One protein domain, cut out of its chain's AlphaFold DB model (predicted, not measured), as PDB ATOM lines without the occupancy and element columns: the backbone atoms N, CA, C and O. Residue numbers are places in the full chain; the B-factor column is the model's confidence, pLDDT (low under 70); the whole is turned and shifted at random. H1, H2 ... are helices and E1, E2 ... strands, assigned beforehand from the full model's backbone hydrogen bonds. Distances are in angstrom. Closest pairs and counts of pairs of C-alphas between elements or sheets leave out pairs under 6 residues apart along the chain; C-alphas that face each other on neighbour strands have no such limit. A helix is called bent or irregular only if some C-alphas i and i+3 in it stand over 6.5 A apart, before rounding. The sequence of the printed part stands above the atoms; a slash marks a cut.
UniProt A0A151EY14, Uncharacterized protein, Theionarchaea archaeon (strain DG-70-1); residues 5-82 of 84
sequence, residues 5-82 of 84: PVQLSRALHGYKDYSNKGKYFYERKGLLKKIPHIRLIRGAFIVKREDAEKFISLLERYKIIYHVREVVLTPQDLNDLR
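What this domain is: This is residues 5 to 82 of the 84 residues of an uncharacterized protein of Theionarchaea archaeon (strain DG-70-1) (UniProt A0A151EY14). A two-stranded hairpin, E1 and E2, forms an arm at one end of a loose, elongated model; the body behind it holds H1, H2 and a second, smaller hairpin, E3 and E4. At the other end the short H3 packs on E3, and residues 62 to 74 make a long link folding back from H2 to H3. The printed part has 78 residues, with three named helices and four named strands in the order H1 E1 E2 E3 E4 H2 H3, and is mixed, helices and strands; both two-stranded sheets are antiparallel. It is loose, with a radius of gyration of the C-alphas of 14.7 A, and spans 49 by 29 by 21 A.

How they stand to each other: E1, residues 14 to 19, and E2, residues 24 to 29, form a hairpin at 162 degrees, with N 17 and O 26 within hydrogen-bond range at 2.9 A. H1, residues 5 to 13, comes closest to E2 at the C-alphas of His 13 and Lys 29, 7.0 A apart. H2, residues 49 to 61, only just touches H1, with 3 pairs of C-alphas within 8 A, through its residues 58 to 59 alone; the closest are those of Leu 8 and Leu 59, 7.4 A. They run opposite ways at a shallow tilt of 26 degrees. E3, residues 37 to 41, and E4, residues 44 to 47, form a hairpin, with N 38 and O 46 2.9 A apart, within hydrogen-bond range. E4 and H2 are near each other, with 5 pairs of C-alphas within 10 A. H3, residues 75 to 80, comes closest to E3 at the C-alphas of Asp 80 and Ile 38, 6.7 A apart. H3 touches no helix. Every O i to N i+4 pair is within hydrogen-bond range in H1 and H3, and 7 of 9 in H2.

Where its parts are: H1 begins at C-alpha 5 (-18.842, -8.534, 5.430) and is 12.0 A long. E1 measures 16.4 A, E2 16.3 A and H2 19.2 A. H2 is only just irregular: C-alphas 50 and 53 are 7.0 A apart. H3 ends at C-alpha 80 (-37.194, 0.725, -11.148).

The domain as a whole: The C-alphas of Lys 21 and Val 72 are the two farthest apart, 48.7 A. The printed part has no cut, its link from H2 to H3 is long, and no printed residue is under 70 in pLDDT.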
ATOM      1  N   PRO A   5     -18.017  -8.153   6.582       88.25
ATOM      2  CA  PRO A   5     -18.842  -8.534   5.430       88.25
ATOM      3  C   PRO A   5     -20.234  -9.069   5.790       88.25
ATOM      4  O   PRO A   5     -21.229  -8.700   5.163       88.25
ATOM      5  N   VAL A   6     -20.335  -9.923   6.814       91.69
ATOM      6  CA  VAL A   6     -21.629 -10.472   7.257       91.69
ATOM      7  C   VAL A   6     -22.501  -9.376   7.862       91.69
ATOM      8  O   VAL A   6     -23.702  -9.328   7.597       91.69
ATOM      9  N   GLN A   7     -21.909  -8.476   8.648       93.56
ATOM     10  CA  GLN A   7     -22.641  -7.358   9.240       93.56
ATOM     11  C   GLN A   7     -23.113  -6.359   8.178       93.56
ATOM     12  O   GLN A   7     -24.275  -5.960   8.219       93.56
ATOM     13  N   LEU A   8     -22.276  -6.033   7.187       94.25
ATOM     14  CA  LEU A   8     -22.671  -5.198   6.052       94.25
ATOM     15  C   LEU A   8     -23.819  -5.844   5.269       94.25
ATOM     16  O   LEU A   8     -24.808  -5.179   4.979       94.25
ATOM     17  N   SER A   9     -23.723  -7.142   4.968       93.88
ATOM     18  CA  SER A   9     -24.786  -7.871   4.265       93.88
ATOM     19  C   SER A   9     -26.120  -7.778   5.013       93.88
ATOM     20  O   SER A   9     -27.141  -7.419   4.429       93.88
ATOM     21  N   ARG A  10     -26.103  -7.995   6.335       95.06
ATOM     22  CA  ARG A  10     -27.282  -7.826   7.200       95.06
ATOM     23  C   ARG A  10     -27.797  -6.390   7.223       95.06
ATOM     24  O   ARG A  10     -29.005  -6.189   7.243       95.06
ATOM     25  N   ALA A  11     -26.918  -5.394   7.216       95.44
ATOM     26  CA  ALA A  11     -27.323  -3.994   7.215       95.44
ATOM     27  C   ALA A  11     -27.904  -3.540   5.862       95.44
ATOM     28  O   ALA A  11     -28.832  -2.733   5.838       95.44
ATOM     29  N   LEU A  12     -27.414  -4.084   4.744       95.44
ATOM     30  CA  LEU A  12     -27.937  -3.816   3.402       95.44
ATOM     31  C   LEU A  12     -29.263  -4.536   3.151       95.44
ATOM     32  O   LEU A  12     -30.241  -3.901   2.765       95.44
ATOM     33  N   HIS A  13     -29.309  -5.847   3.388       94.88
ATOM     34  CA  HIS A  13     -30.441  -6.696   3.008       94.88
ATOM     35  C   HIS A  13     -31.470  -6.884   4.125       94.88
ATOM     36  O   HIS A  13     -32.643  -7.133   3.849       94.88
ATOM     37  N   GLY A  14     -31.056  -6.726   5.379       95.31
ATOM     38  CA  GLY A  14     -31.847  -7.087   6.545       95.31
ATOM     39  C   GLY A  14     -31.581  -8.511   7.020       95.31
ATOM     40  O   GLY A  14     -30.814  -9.265   6.418       95.31
ATOM     41  N   TYR A  15     -32.198  -8.878   8.140       95.38
ATOM     42  CA  TYR A  15     -32.131 -10.226   8.700       95.38
ATOM     43  C   TYR A  15     -33.293 -10.488   9.659       95.38
ATOM     44  O   TYR A  15     -33.916  -9.558  10.175       95.38
ATOM     45  N   LYS A  16     -33.567 -11.770   9.911       93.94
ATOM     46  CA  LYS A  16     -34.470 -12.198  10.981       93.94
ATOM     47  C   LYS A  16     -33.664 -12.416  12.250       93.94
ATOM     48  O   LYS A  16     -32.669 -13.141  12.239       93.94
ATOM     49  N   ASP A  17     -34.092 -11.759  13.313       90.81
ATOM     50  CA  ASP A  17     -33.546 -11.924  14.650       90.81
ATOM     51  C   ASP A  17     -34.474 -12.838  15.445       90.81
ATOM     52  O   ASP A  17     -35.685 -12.630  15.411       90.81
ATOM     53  N   TYR A  18     -33.936 -13.851  16.116       90.88
ATOM     54  CA  TYR A  18     -34.724 -14.872  16.808       90.88
ATOM     55  C   TYR A  18     -34.439 -14.825  18.306       90.88
ATOM     56  O   TYR A  18     -33.283 -14.821  18.722       90.88
ATOM     57  N   SER A  19     -35.489 -14.850  19.126       88.69
ATOM     58  CA  SER A  19     -35.375 -14.878  20.587       88.69
ATOM     59  C   SER A  19     -36.175 -16.031  21.196       88.69
ATOM     60  O   SER A  19     -36.976 -16.687  20.526       88.69
ATOM     61  N   ASN A  20     -35.906 -16.323  22.473       87.44
ATOM     62  CA  ASN A  20     -36.558 -17.379  23.253       87.44
ATOM     63  C   ASN A  20     -36.637 -18.736  22.518       87.44
ATOM     64  O   ASN A  20     -37.723 -19.230  22.216       87.44
ATOM     65  N   LYS A  21     -35.473 -19.309  22.175       87.06
ATOM     66  CA  LYS A  21     -35.351 -20.587  21.440       87.06
ATOM     67  C   LYS A  21     -36.126 -20.618  20.108       87.06
ATOM     68  O   LYS A  21     -36.593 -21.668  19.687       87.06
ATOM     69  N   GLY A  22     -36.265 -19.465  19.451       83.62
ATOM     70  CA  GLY A  22     -36.964 -19.335  18.169       83.62
ATOM     71  C   GLY A  22     -38.469 -19.089  18.283       83.62
ATOM     72  O   GLY A  22     -39.134 -19.021  17.254       83.62
ATOM     73  N   LYS A  23     -39.011 -18.919  19.498       89.06
ATOM     74  CA  LYS A  23     -40.437 -18.624  19.714       89.06
ATOM     75  C   LYS A  23     -40.852 -17.264  19.150       89.06
ATOM     76  O   LYS A  23     -41.990 -17.109  18.720       89.06
ATOM     77  N   TYR A  24     -39.947 -16.289  19.149       90.44
ATOM     78  CA  TYR A  24     -40.203 -14.962  18.593       90.44
ATOM     79  C   TYR A  24     -39.178 -14.637  17.520       90.44
ATOM     80  O   TYR A  24     -37.996 -14.959  17.670       90.44
ATOM     81  N   PHE A  25     -39.630 -13.966  16.461       90.31
ATOM     82  CA  PHE A  25     -38.746 -13.413  15.450       90.31
ATOM     83  C   PHE A  25     -39.085 -11.953  15.156       90.31
ATOM     84  O   PHE A  25     -40.250 -11.556  15.158       90.31
ATOM     85  N   TYR A  26     -38.052 -11.166  14.878       90.31
ATOM     86  CA  TYR A  26     -38.157  -9.766  14.489       90.31
ATOM     87  C   TYR A  26     -37.491  -9.575  13.131       90.31
ATOM     88  O   TYR A  26     -36.336  -9.959  12.934       90.31
ATOM     89  N   GLU A  27     -38.202  -8.965  12.186       92.00
ATOM     90  CA  GLU A  27     -37.632  -8.616  10.888       92.00
ATOM     91  C   GLU A  27     -36.901  -7.274  10.979       92.00
ATOM     92  O   GLU A  27     -37.493  -6.216  11.200       92.00
ATOM     93  N   ARG A  28     -35.580  -7.304  10.800       94.25
ATOM     94  CA  ARG A  28     -34.758  -6.099  10.704       94.25
ATOM     95  C   ARG A  28     -34.625  -5.728   9.234       94.25
ATOM     96  O   ARG A  28     -33.887  -6.383   8.504       94.25
ATOM     97  N   LYS A  29     -35.326  -4.675   8.796       95.31
ATOM     98  CA  LYS A  29     -35.225  -4.155   7.420       95.31
ATOM     99  C   LYS A  29     -33.850  -3.526   7.176       95.31
ATOM    100  O   LYS A  29     -33.486  -2.565   7.861       95.31
ATOM    101  N   GLY A  30     -33.126  -4.036   6.180       95.31
ATOM    102  CA  GLY A  30     -31.886  -3.432   5.692       95.31
ATOM    103  C   GLY A  30     -32.128  -2.169   4.865       95.31
ATOM    104  O   GLY A  30     -33.270  -1.842   4.537       95.31
ATOM    105  N   LEU A  31     -31.056  -1.451   4.530       95.62
ATOM    106  CA  LEU A  31     -31.122  -0.207   3.759       95.62
ATOM    107  C   LEU A  31     -31.819  -0.396   2.404       95.62
ATOM    108  O   LEU A  31     -32.691   0.393   2.062       95.62
ATOM    109  N   LEU A  32     -31.517  -1.481   1.687       94.94
ATOM    110  CA  LEU A  32     -32.076  -1.774   0.360       94.94
ATOM    111  C   LEU A  32     -33.594  -2.011   0.377       94.94
ATOM    112  O   LEU A  32     -34.247  -1.918  -0.652       94.94
ATOM    113  N   LYS A  33     -34.182  -2.306   1.542       94.12
ATOM    114  CA  LYS A  33     -35.642  -2.407   1.711       94.12
ATOM    115  C   LYS A  33     -36.318  -1.052   1.938       94.12
ATOM    116  O   LYS A  33     -37.537  -1.013   2.052       94.12
ATOM    117  N   LYS A  34     -35.542   0.022   2.090       93.62
ATOM    118  CA  LYS A  34     -36.022   1.368   2.435       93.62
ATOM    119  C   LYS A  34     -35.771   2.395   1.334       93.62
ATOM    120  O   LYS A  34     -36.316   3.485   1.428       93.62
ATOM    121  N   ILE A  35     -34.927   2.067   0.357       93.62
ATOM    122  CA  ILE A  35     -34.568   2.957  -0.747       93.62
ATOM    123  C   ILE A  35     -34.804   2.246  -2.087       93.62
ATOM    124  O   ILE A  35     -34.515   1.044  -2.191       93.62
ATOM    125  N   PRO A  36     -35.287   2.962  -3.117       94.69
ATOM    126  CA  PRO A  36     -35.279   2.462  -4.483       94.69
ATOM    127  C   PRO A  36     -33.844   2.175  -4.927       94.69
ATOM    128  O   PRO A  36     -32.932   2.973  -4.696       94.69
ATOM    129  N   HIS A  37     -33.632   1.021  -5.548       95.75
ATOM    130  CA  HIS A  37     -32.317   0.617  -6.021       95.75
ATOM    131  C   HIS A  37     -32.433  -0.387  -7.161       95.75
ATOM    132  O   HIS A  37     -33.367  -1.184  -7.212       95.75
ATOM    133  N   ILE A  38     -31.411  -0.414  -8.007       96.44
ATOM    134  CA  ILE A  38     -31.216  -1.450  -9.017       96.44
ATOM    135  C   ILE A  38     -29.988  -2.247  -8.622       96.44
ATOM    136  O   ILE A  38     -28.937  -1.692  -8.288       96.44
ATOM    137  N   ARG A  39     -30.101  -3.569  -8.668       95.38
ATOM    138  CA  ARG A  39     -28.970  -4.466  -8.454       95.38
ATOM    139  C   ARG A  39     -28.434  -4.924  -9.806       95.38
ATOM    140  O   ARG A  39     -28.968  -5.865 -10.377       95.38
ATOM    141  N   LEU A  40     -27.353  -4.295 -10.269       93.94
ATOM    142  CA  LEU A  40     -26.693  -4.667 -11.526       93.94
ATOM    143  C   LEU A  40     -26.058  -6.057 -11.435       93.94
ATOM    144  O   LEU A  40     -26.317  -6.931 -12.254       93.94
ATOM    145  N   ILE A  41     -25.238  -6.269 -10.404       94.06
ATOM    146  CA  ILE A  41     -24.600  -7.552 -10.081       94.06
ATOM    147  C   ILE A  41     -24.465  -7.683  -8.559       94.06
ATOM    148  O   ILE A  41     -24.868  -6.813  -7.783       94.06
ATOM    149  N   ARG A  42     -23.896  -8.788  -8.070       90.25
ATOM    150  CA  ARG A  42     -23.556  -8.904  -6.647       90.25
ATOM    151  C   ARG A  42     -22.536  -7.819  -6.268       90.25
ATOM    152  O   ARG A  42     -21.429  -7.820  -6.784       90.25
ATOM    153  N   GLY A  43     -22.909  -6.950  -5.327       91.44
ATOM    154  CA  GLY A  43     -22.029  -5.899  -4.807       91.44
ATOM    155  C   GLY A  43     -22.009  -4.603  -5.623       91.44
ATOM    156  O   GLY A  43     -21.343  -3.668  -5.199       91.44
ATOM    157  N   ALA A  44     -22.753  -4.518  -6.732       95.62
ATOM    158  CA  ALA A  44     -22.917  -3.286  -7.499       95.62
ATOM    159  C   ALA A  44     -24.392  -2.885  -7.530       95.62
ATOM    160  O   ALA A  44     -25.251  -3.653  -7.971       95.62
ATOM    161  N   PHE A  45     -24.665  -1.675  -7.053       96.50
ATOM    162  CA  PHE A  45     -26.007  -1.132  -6.923       96.50
ATOM    163  C   PHE A  45     -26.059   0.249  -7.565       96.50
ATOM    164  O   PHE A  45     -25.134   1.041  -7.391       96.50
ATOM    165  N   ILE A  46     -27.148   0.531  -8.270       97.12
ATOM    166  CA  ILE A  46     -27.513   1.888  -8.667       97.12
ATOM    167  C   ILE A  46     -28.553   2.364  -7.664       97.12
ATOM    168  O   ILE A  46     -29.538   1.673  -7.399       97.12
ATOM    169  N   VAL A  47     -28.315   3.533  -7.090       96.06
ATOM    170  CA  VAL A  47     -29.220   4.202  -6.155       96.06
ATOM    171  C   VAL A  47     -29.412   5.638  -6.614       96.06
ATOM    172  O   VAL A  47     -28.583   6.176  -7.352       96.06
ATOM    173  N   LYS A  48     -30.490   6.282  -6.166       95.38
ATOM    174  CA  LYS A  48     -30.657   7.718  -6.392       95.38
ATOM    175  C   LYS A  48     -29.550   8.502  -5.692       95.38
ATOM    176  O   LYS A  48     -29.070   8.109  -4.627       95.38
ATOM    177  N   ARG A  49     -29.203   9.663  -6.251       93.81
ATOM    178  CA  ARG A  49     -28.195  10.571  -5.678       93.81
ATOM    179  C   ARG A  49     -28.532  10.979  -4.237       93.81
ATOM    180  O   ARG A  49     -27.638  11.020  -3.404       93.81
ATOM    181  N   GLU A  50     -29.812  11.203  -3.944       93.69
ATOM    182  CA  GLU A  50     -30.323  11.553  -2.608       93.69
ATOM    183  C   GLU A  50     -30.168  10.437  -1.556       93.69
ATOM    184  O   GLU A  50     -30.087  10.716  -0.363       93.69
ATOM    185  N   ASP A  51     -30.072   9.173  -1.982       94.56
ATOM    186  CA  ASP A  51     -29.868   8.025  -1.093       94.56
ATOM    187  C   ASP A  51     -28.415   7.530  -1.065       94.56
ATOM    188  O   ASP A  51     -28.049   6.716  -0.208       94.56
ATOM    189  N   ALA A  52     -27.567   8.031  -1.969       94.62
ATOM    190  CA  ALA A  52     -26.172   7.618  -2.090       94.62
ATOM    191  C   ALA A  52     -25.389   7.841  -0.788       94.62
ATOM    192  O   ALA A  52     -24.622   6.968  -0.378       94.62
ATOM    193  N   GLU A  53     -25.631   8.952  -0.089       94.81
ATOM    194  CA  GLU A  53     -24.956   9.273   1.175       94.81
ATOM    195  C   GLU A  53     -25.237   8.229   2.267       94.81
ATOM    196  O   GLU A  53     -24.320   7.787   2.964       94.81
ATOM    197  N   LYS A  54     -26.486   7.749   2.375       94.50
ATOM    198  CA  LYS A  54     -26.863   6.680   3.321       94.50
ATOM    199  C   LYS A  54     -26.130   5.376   3.006       94.50
ATOM    200  O   LYS A  54     -25.742   4.647   3.919       94.50
ATOM    201  N   PHE A  55     -25.957   5.077   1.720       94.56
ATOM    202  CA  PHE A  55     -25.262   3.880   1.260       94.56
ATOM    203  C   PHE A  55     -23.761   3.957   1.559       94.56
ATOM    204  O   PHE A  55     -23.207   3.041   2.165       94.56
ATOM    205  N   ILE A  56     -23.126   5.073   1.197       95.75
ATOM    206  CA  ILE A  56     -21.698   5.333   1.417       95.75
ATOM    207  C   ILE A  56     -21.371   5.299   2.911       95.75
ATOM    208  O   ILE A  56     -20.480   4.558   3.325       95.75
ATOM    209  N   SER A  57     -22.175   5.979   3.732       95.69
ATOM    210  CA  SER A  57     -22.026   5.990   5.194       95.69
ATOM    211  C   SER A  57     -22.032   4.578   5.792       95.69
ATOM    212  O   SER A  57     -21.348   4.292   6.778       95.69
ATOM    213  N   LEU A  58     -22.816   3.664   5.207       94.88
ATOM    214  CA  LEU A  58     -22.849   2.271   5.636       94.88
ATOM    215  C   LEU A  58     -21.559   1.534   5.257       94.88
ATOM    216  O   LEU A  58     -21.012   0.812   6.089       94.88
ATOM    217  N   LEU A  59     -21.058   1.719   4.034       94.44
ATOM    218  CA  LEU A  59     -19.807   1.105   3.573       94.44
ATOM    219  C   LEU A  59     -18.607   1.577   4.407       94.44
ATOM    220  O   LEU A  59     -17.793   0.753   4.834       94.44
ATOM    221  N   GLU A  60     -18.547   2.873   4.713       95.38
ATOM    222  CA  GLU A  60     -17.507   3.488   5.544       95.38
ATOM    223  C   GLU A  60     -17.536   2.981   6.985       95.38
ATOM    224  O   GLU A  60     -16.495   2.610   7.531       95.38
ATOM    225  N   ARG A  61     -18.729   2.862   7.585       95.12
ATOM    226  CA  ARG A  61     -18.904   2.286   8.930       95.12
ATOM    227  C   ARG A  61     -18.271   0.900   9.050       95.12
ATOM    228  O   ARG A  61     -17.697   0.574  10.088       95.12
ATOM    229  N   TYR A  62     -18.381   0.086   8.003       93.56
ATOM    230  CA  TYR A  62     -17.805  -1.260   7.966       93.56
ATOM    231  C   TYR A  62     -16.394  -1.311   7.362       93.56
ATOM    232  O   TYR A  62     -15.844  -2.406   7.236       93.56
ATOM    233  N   LYS A  63     -15.792  -0.154   7.042       93.69
ATOM    234  CA  LYS A  63     -14.437  -0.008   6.483       93.69
ATOM    235  C   LYS A  63     -14.225  -0.835   5.209       93.69
ATOM    236  O   LYS A  63     -13.189  -1.474   5.035       93.69
ATOM    237  N   ILE A  64     -15.233  -0.859   4.341       91.94
ATOM    238  CA  ILE A  64     -15.197  -1.592   3.073       91.94
ATOM    239  C   ILE A  64     -14.637  -0.689   1.977       91.94
ATOM    240  O   ILE A  64     -14.982   0.484   1.906       91.94
ATOM    241  N   ILE A  65     -13.791  -1.241   1.108       93.12
ATOM    242  CA  ILE A  65     -13.316  -0.542  -0.089       93.12
ATOM    243  C   ILE A  65     -14.463  -0.490  -1.098       93.12
ATOM    244  O   ILE A  65     -15.071  -1.519  -1.400       93.12
ATOM    245  N   TYR A  66     -14.756   0.697  -1.624       95.31
ATOM    246  CA  TYR A  66     -15.854   0.906  -2.558       95.31
ATOM    247  C   TYR A  66     -15.479   1.877  -3.679       95.31
ATOM    248  O   TYR A  66     -14.520   2.641  -3.585       95.31
ATOM    249  N   HIS A  67     -16.272   1.850  -4.748       96.44
ATOM    250  CA  HIS A  67     -16.180   2.795  -5.851       96.44
ATOM    251  C   HIS A  67     -17.556   3.379  -6.141       96.44
ATOM    252  O   HIS A  67     -18.555   2.664  -6.125       96.44
ATOM    253  N   VAL A  68     -17.587   4.675  -6.444       96.25
ATOM    254  CA  VAL A  68     -18.791   5.391  -6.869       96.25
ATOM    255  C   VAL A  68     -18.572   5.894  -8.289       96.25
ATOM    256  O   VAL A  68     -17.479   6.359  -8.631       96.25
ATOM    257  N   ARG A  69     -19.593   5.755  -9.130       96.62
ATOM    258  CA  ARG A  69     -19.627   6.260 -10.504       96.62
ATOM    259  C   ARG A  69     -21.005   6.846 -10.768       96.62
ATOM    260  O   ARG A  69     -22.001   6.286 -10.316       96.62
ATOM    261  N   GLU A  70     -21.045   7.948 -11.502       96.00
ATOM    262  CA  GLU A  70     -22.281   8.412 -12.125       96.00
ATOM    263  C   GLU A  70     -22.547   7.558 -13.373       96.00
ATOM    264  O   GLU A  70     -21.612   7.125 -14.051       96.00
ATOM    265  N   VAL A  71     -23.819   7.269 -13.646       95.88
ATOM    266  CA  VAL A  71     -24.253   6.414 -14.759       95.88
ATOM    267  C   VAL A  71     -25.406   7.077 -15.506       95.88
ATOM    268  O   VAL A  71     -26.186   7.824 -14.917       95.88
ATOM    269  N   VAL A  72     -25.522   6.789 -16.802       96.69
ATOM    270  CA  VAL A  72     -26.685   7.182 -17.606       96.69
ATOM    271  C   VAL A  72     -27.762   6.117 -17.434       96.69
ATOM    272  O   VAL A  72     -27.497   4.937 -17.651       96.69
ATOM    273  N   LEU A  73     -28.958   6.534 -17.025       96.19
ATOM    274  CA  LEU A  73     -30.080   5.634 -16.763       96.19
ATOM    275  C   LEU A  73     -30.843   5.316 -18.049       96.19
ATOM    276  O   LEU A  73     -31.120   6.205 -18.858       96.19
ATOM    277  N   THR A  74     -31.232   4.057 -18.209       97.00
ATOM    278  CA  THR A  74     -32.204   3.644 -19.223       97.00
ATOM    279  C   THR A  74     -33.632   3.995 -18.780       97.00
ATOM    280  O   THR A  74     -33.882   4.224 -17.592       97.00
ATOM    281  N   PRO A  75     -34.620   4.001 -19.696       95.94
ATOM    282  CA  PRO A  75     -36.023   4.167 -19.316       95.94
ATOM    283  C   PRO A  75     -36.512   3.133 -18.292       95.94
ATOM    284  O   PRO A  75     -37.322   3.471 -17.431       95.94
ATOM    285  N   GLN A  76     -35.997   1.898 -18.353       93.44
ATOM    286  CA  GLN A  76     -36.312   0.863 -17.371       93.44
ATOM    287  C   GLN A  76     -35.734   1.210 -15.996       93.44
ATOM    288  O   GLN A  76     -36.455   1.144 -15.005       93.44
ATOM    289  N   ASP A  77     -34.481   1.666 -15.937       95.38
ATOM    290  CA  ASP A  77     -33.847   2.058 -14.674       95.38
ATOM    291  C   ASP A  77     -34.611   3.200 -13.992       95.38
ATOM    292  O   ASP A  77     -34.799   3.208 -12.775       95.38
ATOM    293  N   LEU A  78     -35.092   4.167 -14.781       94.19
ATOM    294  CA  LEU A  78     -35.928   5.252 -14.272       94.19
ATOM    295  C   LEU A  78     -37.220   4.728 -13.645       94.19
ATOM    296  O   LEU A  78     -37.674   5.301 -12.659       94.19
ATOM    297  N   ASN A  79     -37.810   3.668 -14.199       93.44
ATOM    298  CA  ASN A  79     -39.001   3.048 -13.633       93.44
ATOM    299  C   ASN A  79     -38.682   2.304 -12.330       93.44
ATOM    300  O   ASN A  79     -39.344   2.530 -11.322       93.44
ATOM    301  N   ASP A  80     -37.619   1.500 -12.322       92.44
ATOM    302  CA  ASP A  80     -37.194   0.725 -11.148       92.44
ATOM    303  C   ASP A  80     -36.782   1.630  -9.972       92.44
ATOM    304  O   ASP A  80     -36.949   1.283  -8.801       92.44
ATOM    305  N   LEU A  81     -36.280   2.831 -10.271       93.50
ATOM    306  CA  LEU A  81     -35.913   3.829  -9.271       93.50
ATOM    307  C   LEU A  81     -37.071   4.731  -8.836       93.50
ATOM    308  O   LEU A  81     -36.867   5.518  -7.917       93.50
ATOM    309  N   ARG A  82     -38.279   4.663  -9.410       86.94
ATOM    310  CA  ARG A  82     -39.383   5.544  -8.964       86.94
ATOM    311  C   ARG A  82     -39.768   5.321  -7.501       86.94
ATOM    312  O   ARG A  82     -40.110   6.297  -6.838       86.94
TER     313      ARG A  82